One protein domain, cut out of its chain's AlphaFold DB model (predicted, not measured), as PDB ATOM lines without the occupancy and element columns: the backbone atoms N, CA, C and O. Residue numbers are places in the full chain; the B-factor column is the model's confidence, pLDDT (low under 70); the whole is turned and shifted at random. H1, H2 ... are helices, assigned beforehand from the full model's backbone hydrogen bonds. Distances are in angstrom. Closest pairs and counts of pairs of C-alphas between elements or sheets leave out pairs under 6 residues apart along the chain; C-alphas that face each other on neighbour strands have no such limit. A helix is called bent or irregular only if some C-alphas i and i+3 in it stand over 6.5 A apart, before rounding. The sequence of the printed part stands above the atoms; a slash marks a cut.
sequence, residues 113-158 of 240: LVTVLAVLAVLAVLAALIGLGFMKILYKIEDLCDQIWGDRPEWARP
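Overview. This is residues 113 to 158 of the 240 residues of an uncharacterized protein of Pseudonocardiales bacterium (UniProt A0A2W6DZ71). One long, nearly straight helix, H1, makes the length of the rod, and past its end a tight link turns the chain aside into a very short helix, H2, so that the end of the printed part forms a small hook. Residues 113 to 144 of H1 stick out free of any other part. The printed part has 46 residues with two named helices, H1 then H2, and no named strand; the class is all helix. The whole is extended, with a radius of gyration of the C-alphas of 18.7 A and spans of 58 by 15 by 6 A.

Arrangement. H1, residues 113 to 149, stands free over residues 113 to 144. H2, residues 154 to 158, follows after a tight link of 4 residues. H1 and H2 are apart, but only just: their closest C-alphas are 8.0 A from each other. Residues 150 to 156, of which 154 to 156 belong to H2, also stand free. In H1 every O i to N i+4 pair is within hydrogen-bond range. In H2 0 of 1 such pairs is within range, beside 1 of 2 O i to N i+3 pairs.

Along the chain. H1 begins at C-alpha 113, at (167.631, -23.744, 105.521), and ends at C-alpha 149, at (178.089, 28.113, 107.839), 53.0 A from first to last C-alpha. It is not bent. H2 runs from Glu 154 to Pro 158, 8.5 A from first to last C-alpha, and ends at (167.390, 26.637, 103.669). H2 is irregular, but only just: C-alphas 155 and 158 are 7.0 A apart.

Size, cuts and confidence. The two C-alphas farthest apart are those of Leu 113 and Asp 151, at 58.0 A. The first and last printed C-alphas, of Leu 113 and Pro 158, are 50.4 A apart. The printed part has no cut. The mean pLDDT of the printed part is 87.1, and residue 151 is under 70; the mean is 90 in H1 and 78 in H2.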
ATOM      1  N   LEU A 113     168.070 -24.714 104.521       70.25
ATOM      2  CA  LEU A 113     167.631 -23.744 105.521       70.25
ATOM      3  C   LEU A 113     168.823 -23.049 106.189       70.25
ATOM      4  O   LEU A 113     168.814 -21.829 106.305       70.25
ATOM      5  N   VAL A 114     169.873 -23.797 106.557       75.81
ATOM      6  CA  VAL A 114     171.097 -23.235 107.159       75.81
ATOM      7  C   VAL A 114     171.849 -22.338 106.177       75.81
ATOM      8  O   VAL A 114     172.278 -21.250 106.556       75.81
ATOM      9  N   THR A 115     171.984 -22.741 104.910       79.00
ATOM     10  CA  THR A 115     172.648 -21.907 103.892       79.00
ATOM     11  C   THR A 115     171.829 -20.667 103.539       79.00
ATOM     12  O   THR A 115     172.396 -19.582 103.447       79.00
ATOM     13  N   VAL A 116     170.500 -20.770 103.433       83.75
ATOM     14  CA  VAL A 116     169.612 -19.613 103.227       83.75
ATOM     15  C   VAL A 116     169.649 -18.668 104.429       83.75
ATOM     16  O   VAL A 116     169.785 -17.463 104.236       83.75
ATOM     17  N   LEU A 117     169.609 -19.180 105.664       85.06
ATOM     18  CA  LEU A 117     169.770 -18.368 106.877       85.06
ATOM     19  C   LEU A 117     171.138 -17.688 106.929       85.06
ATOM     20  O   LEU A 117     171.203 -16.508 107.254       85.06
ATOM     21  N   ALA A 118     172.215 -18.394 106.578       86.75
ATOM     22  CA  ALA A 118     173.556 -17.821 106.536       86.75
ATOM     23  C   ALA A 118     173.657 -16.701 105.490       86.75
ATOM     24  O   ALA A 118     174.178 -15.628 105.785       86.75
ATOM     25  N   VAL A 119     173.100 -16.906 104.293       88.62
ATOM     26  CA  VAL A 119     173.057 -15.881 103.241       88.62
ATOM     27  C   VAL A 119     172.213 -14.682 103.681       88.62
ATOM     28  O   VAL A 119     172.670 -13.546 103.569       88.62
ATOM     29  N   LEU A 120     171.023 -14.903 104.247       88.44
ATOM     30  CA  LEU A 120     170.172 -13.832 104.778       88.44
ATOM     31  C   LEU A 120     170.851 -13.069 105.919       88.44
ATOM     32  O   LEU A 120     170.750 -11.847 105.969       88.44
ATOM     33  N   ALA A 121     171.578 -13.760 106.799       91.56
ATOM     34  CA  ALA A 121     172.340 -13.136 107.875       91.56
ATOM     35  C   ALA A 121     173.465 -12.253 107.323       91.56
ATOM     36  O   ALA A 121     173.619 -11.116 107.766       91.56
ATOM     37  N   VAL A 122     174.208 -12.722 106.315       93.00
ATOM     38  CA  VAL A 122     175.233 -11.911 105.640       93.00
ATOM     39  C   VAL A 122     174.602 -10.685 104.975       93.00
ATOM     40  O   VAL A 122     175.099  -9.574 105.160       93.00
ATOM     41  N   LEU A 123     173.481 -10.845 104.264       93.06
ATOM     42  CA  LEU A 123     172.753  -9.719 103.672       93.06
ATOM     43  C   LEU A 123     172.263  -8.726 104.738       93.06
ATOM     44  O   LEU A 123     172.382  -7.518 104.539       93.06
ATOM     45  N   ALA A 124     171.759  -9.212 105.873       93.56
ATOM     46  CA  ALA A 124     171.310  -8.372 106.979       93.56
ATOM     47  C   ALA A 124     172.469  -7.576 107.597       93.56
ATOM     48  O   ALA A 124     172.326  -6.379 107.842       93.56
ATOM     49  N   VAL A 125     173.634  -8.203 107.790       95.56
ATOM     50  CA  VAL A 125     174.843  -7.522 108.278       95.56
ATOM     51  C   VAL A 125     175.301  -6.460 107.283       95.56
ATOM     52  O   VAL A 125     175.567  -5.328 107.683       95.56
ATOM     53  N   LEU A 126     175.344  -6.776 105.986       96.25
ATOM     54  CA  LEU A 126     175.698  -5.803 104.951       96.25
ATOM     55  C   LEU A 126     174.722  -4.618 104.935       96.25
ATOM     56  O   LEU A 126     175.160  -3.468 104.935       96.25
ATOM     57  N   ALA A 127     173.415  -4.876 104.996       95.25
ATOM     58  CA  ALA A 127     172.397  -3.830 105.067       95.25
ATOM     59  C   ALA A 127     172.550  -2.958 106.328       95.25
ATOM     60  O   ALA A 127     172.472  -1.731 106.243       95.25
ATOM     61  N   ALA A 128     172.840  -3.566 107.483       95.06
ATOM     62  CA  ALA A 128     173.091  -2.845 108.727       95.06
ATOM     63  C   ALA A 128     174.347  -1.959 108.643       95.06
ATOM     64  O   ALA A 128     174.319  -0.806 109.077       95.06
ATOM     65  N   LEU A 129     175.434  -2.457 108.042       96.44
ATOM     66  CA  LEU A 129     176.664  -1.687 107.828       96.44
ATOM     67  C   LEU A 129     176.440  -0.498 106.891       96.44
ATOM     68  O   LEU A 129     176.926   0.598 107.173       96.44
ATOM     69  N   ILE A 130     175.670  -0.687 105.816       97.12
ATOM     70  CA  ILE A 130     175.283   0.400 104.907       97.12
ATOM     71  C   ILE A 130     174.470   1.457 105.666       97.12
ATOM     72  O   ILE A 130     174.768   2.645 105.554       97.12
ATOM     73  N   GLY A 131     173.501   1.041 106.490       93.81
ATOM     74  CA  GLY A 131     172.709   1.953 107.321       93.81
ATOM     75  C   GLY A 131     173.558   2.758 108.313       93.81
ATOM     76  O   GLY A 131     173.412   3.977 108.413       93.81
ATOM     77  N   LEU A 132     174.504   2.108 108.996       94.62
ATOM     78  CA  LEU A 132     175.463   2.764 109.896       94.62
ATOM     79  C   LEU A 132     176.377   3.746 109.153       94.62
ATOM     80  O   LEU A 132     176.676   4.829 109.663       94.62
ATOM     81  N   GLY A 133     176.821   3.375 107.950       95.75
ATOM     82  CA  GLY A 133     177.602   4.242 107.074       95.75
ATOM     83  C   GLY A 133     176.819   5.490 106.681       95.75
ATOM     84  O   GLY A 133     177.313   6.602 106.856       95.75
ATOM     85  N   PHE A 134     175.575   5.315 106.236       96.19
ATOM     86  CA  PHE A 134     174.684   6.411 105.868       96.19
ATOM     87  C   PHE A 134     174.432   7.373 107.034       96.19
ATOM     88  O   PHE A 134     174.607   8.578 106.872       96.19
ATOM     89  N   MET A 135     174.119   6.852 108.226       95.12
ATOM     90  CA  MET A 135     173.950   7.668 109.434       95.12
ATOM     91  C   MET A 135     175.203   8.515 109.717       95.12
ATOM     92  O   MET A 135     175.104   9.717 109.949       95.12
ATOM     93  N   LYS A 136     176.397   7.911 109.661       94.50
ATOM     94  CA  LYS A 136     177.661   8.631 109.887       94.50
ATOM     95  C   LYS A 136     177.941   9.689 108.827       94.50
ATOM     96  O   LYS A 136     178.489  10.736 109.156       94.50
ATOM     97  N   ILE A 137     177.610   9.409 107.571       95.81
ATOM     98  CA  ILE A 137     177.768  10.367 106.474       95.81
ATOM     99  C   ILE A 137     176.833  11.557 106.687       95.81
ATOM    100  O   ILE A 137     177.294  12.686 106.570       95.81
ATOM    101  N   LEU A 138     175.570  11.324 107.056       92.62
ATOM    102  CA  LEU A 138     174.631  12.406 107.355       92.62
ATOM    103  C   LEU A 138     175.144  13.315 108.472       92.62
ATOM    104  O   LEU A 138     175.198  14.522 108.265       92.62
ATOM    105  N   TYR A 139     175.603  12.750 109.591       93.25
ATOM    106  CA  TYR A 139     176.151  13.557 110.684       93.25
ATOM    107  C   TYR A 139     177.398  14.337 110.268       93.25
ATOM    108  O   TYR A 139     177.516  15.514 110.574       93.25
ATOM    109  N   LYS A 140     178.297  13.729 109.484       90.69
ATOM    110  CA  LYS A 140     179.465  14.450 108.957       90.69
ATOM    111  C   LYS A 140     179.086  15.597 108.027       90.69
ATOM    112  O   LYS A 140     179.784  16.603 108.009       90.69
ATOM    113  N   ILE A 141     178.042  15.431 107.218       90.69
ATOM    114  CA  ILE A 141     177.552  16.498 106.342       90.69
ATOM    115  C   ILE A 141     176.938  17.615 107.184       90.69
ATOM    116  O   ILE A 141     177.215  18.774 106.904       90.69
ATOM    117  N   GLU A 142     176.156  17.281 108.211       88.38
ATOM    118  CA  GLU A 142     175.588  18.255 109.148       88.38
ATOM    119  C   GLU A 142     176.691  19.057 109.849       88.38
ATOM    120  O   GLU A 142     176.691  20.283 109.767       88.38
ATOM    121  N   ASP A 143     177.700  18.373 110.395       88.25
ATOM    122  CA  ASP A 143     178.863  18.996 111.034       88.25
ATOM    123  C   ASP A 143     179.658  19.874 110.052       88.25
ATOM    124  O   ASP A 143     180.077  20.982 110.387       88.25
ATOM    125  N   LEU A 144     179.863  19.406 108.815       86.81
ATOM    126  CA  LEU A 144     180.575  20.162 107.785       86.81
ATOM    127  C   LEU A 144     179.770  21.388 107.337       86.81
ATOM    128  O   LEU A 144     180.343  22.453 107.112       86.81
ATOM    129  N   CYS A 145     178.450  21.258 107.226       83.12
ATOM    130  CA  CYS A 145     177.556  22.375 106.965       83.12
ATOM    131  C   CYS A 145     177.606  23.386 108.107       83.12
ATOM    132  O   CYS A 145     177.749  24.571 107.828       83.12
ATOM    133  N   ASP A 146     177.561  22.952 109.364       83.44
ATOM    134  CA  ASP A 146     177.697  23.838 110.519       83.44
ATOM    135  C   ASP A 146     179.054  24.552 110.532       83.44
ATOM    136  O   ASP A 146     179.110  25.768 110.732       83.44
ATOM    137  N   GLN A 147     180.132  23.835 110.211       84.44
ATOM    138  CA  GLN A 147     181.483  24.387 110.143       84.44
ATOM    139  C   GLN A 147     181.660  25.402 109.004       84.44
ATOM    140  O   GLN A 147     182.305  26.432 109.194       84.44
ATOM    141  N   ILE A 148     181.093  25.139 107.823       82.50
ATOM    142  CA  ILE A 148     181.124  26.064 106.677       82.50
ATOM    143  C   ILE A 148     180.215  27.275 106.926       82.50
ATOM    144  O   ILE A 148     180.504  28.378 106.457       82.50
ATOM    145  N   TRP A 149     179.100  27.079 107.634       77.38
ATOM    146  CA  TRP A 149     178.089  28.113 107.839       77.38
ATOM    147  C   TRP A 149     178.458  29.120 108.935       77.38
ATOM    148  O   TRP A 149     178.103  30.295 108.806       77.38
ATOM    149  N   GLY A 150     179.188  28.692 109.972       76.38
ATOM    150  CA  GLY A 150     179.722  29.569 111.021       76.38
ATOM    151  C   GLY A 150     178.667  30.500 111.642       76.38
ATOM    152  O   GLY A 150     177.550  30.076 111.929       76.38
ATOM    153  N   ASP A 151     179.007  31.787 111.792       69.69
ATOM    154  CA  ASP A 151     178.212  32.827 112.481       69.69
ATOM    155  C   ASP A 151     177.035  33.422 111.674       69.69
ATOM    156  O   ASP A 151     176.481  34.469 112.025       69.69
ATOM    157  N   ARG A 152     176.642  32.818 110.546       78.25
ATOM    158  CA  ARG A 152     175.539  33.350 109.726       78.25
ATOM    159  C   ARG A 152     174.164  33.016 110.321       78.25
ATOM    160  O   ARG A 152     173.987  31.945 110.897       78.25
ATOM    161  N   PRO A 153     173.146  33.874 110.116       80.00
ATOM    162  CA  PRO A 153     171.820  33.669 110.686       80.00
ATOM    163  C   PRO A 153     171.141  32.387 110.177       80.00
ATOM    164  O   PRO A 153     171.199  32.049 108.992       80.00
ATOM    165  N   GLU A 154     170.448  31.699 111.085       77.56
ATOM    166  CA  GLU A 154     169.828  30.383 110.868       77.56
ATOM    167  C   GLU A 154     168.755  30.368 109.765       77.56
ATOM    168  O   GLU A 154     168.626  29.388 109.034       77.56
ATOM    169  N   TRP A 155     168.040  31.479 109.563       79.19
ATOM    170  CA  TRP A 155     166.978  31.583 108.555       79.19
ATOM    171  C   TRP A 155     167.492  31.567 107.107       79.19
ATOM    172  O   TRP A 155     166.726  31.277 106.188       79.19
ATOM    173  N   ALA A 156     168.781  31.839 106.879       76.69
ATOM    174  CA  ALA A 156     169.372  31.825 105.540       76.69
ATOM    175  C   ALA A 156     169.805  30.415 105.084       76.69
ATOM    176  O   ALA A 156     169.992  30.194 103.886       76.69
ATOM    177  N   ARG A 157     169.927  29.450 106.013       76.69
ATOM    178  CA  ARG A 157     170.331  28.054 105.737       76.69
ATOM    179  C   ARG A 157     169.523  27.366 104.634       76.69
ATOM    180  O   ARG A 157     170.142  26.907 103.671       76.69
ATOM    181  N   PRO A 158     168.178  27.330 104.689       78.44
ATOM    182  CA  PRO A 158     167.390  26.637 103.669       78.44
ATOM    183  C   PRO A 158     167.505  27.282 102.279       78.44
ATOM    184  O   PRO A 158     167.467  26.577 101.275       78.44
TER     185      PRO A 158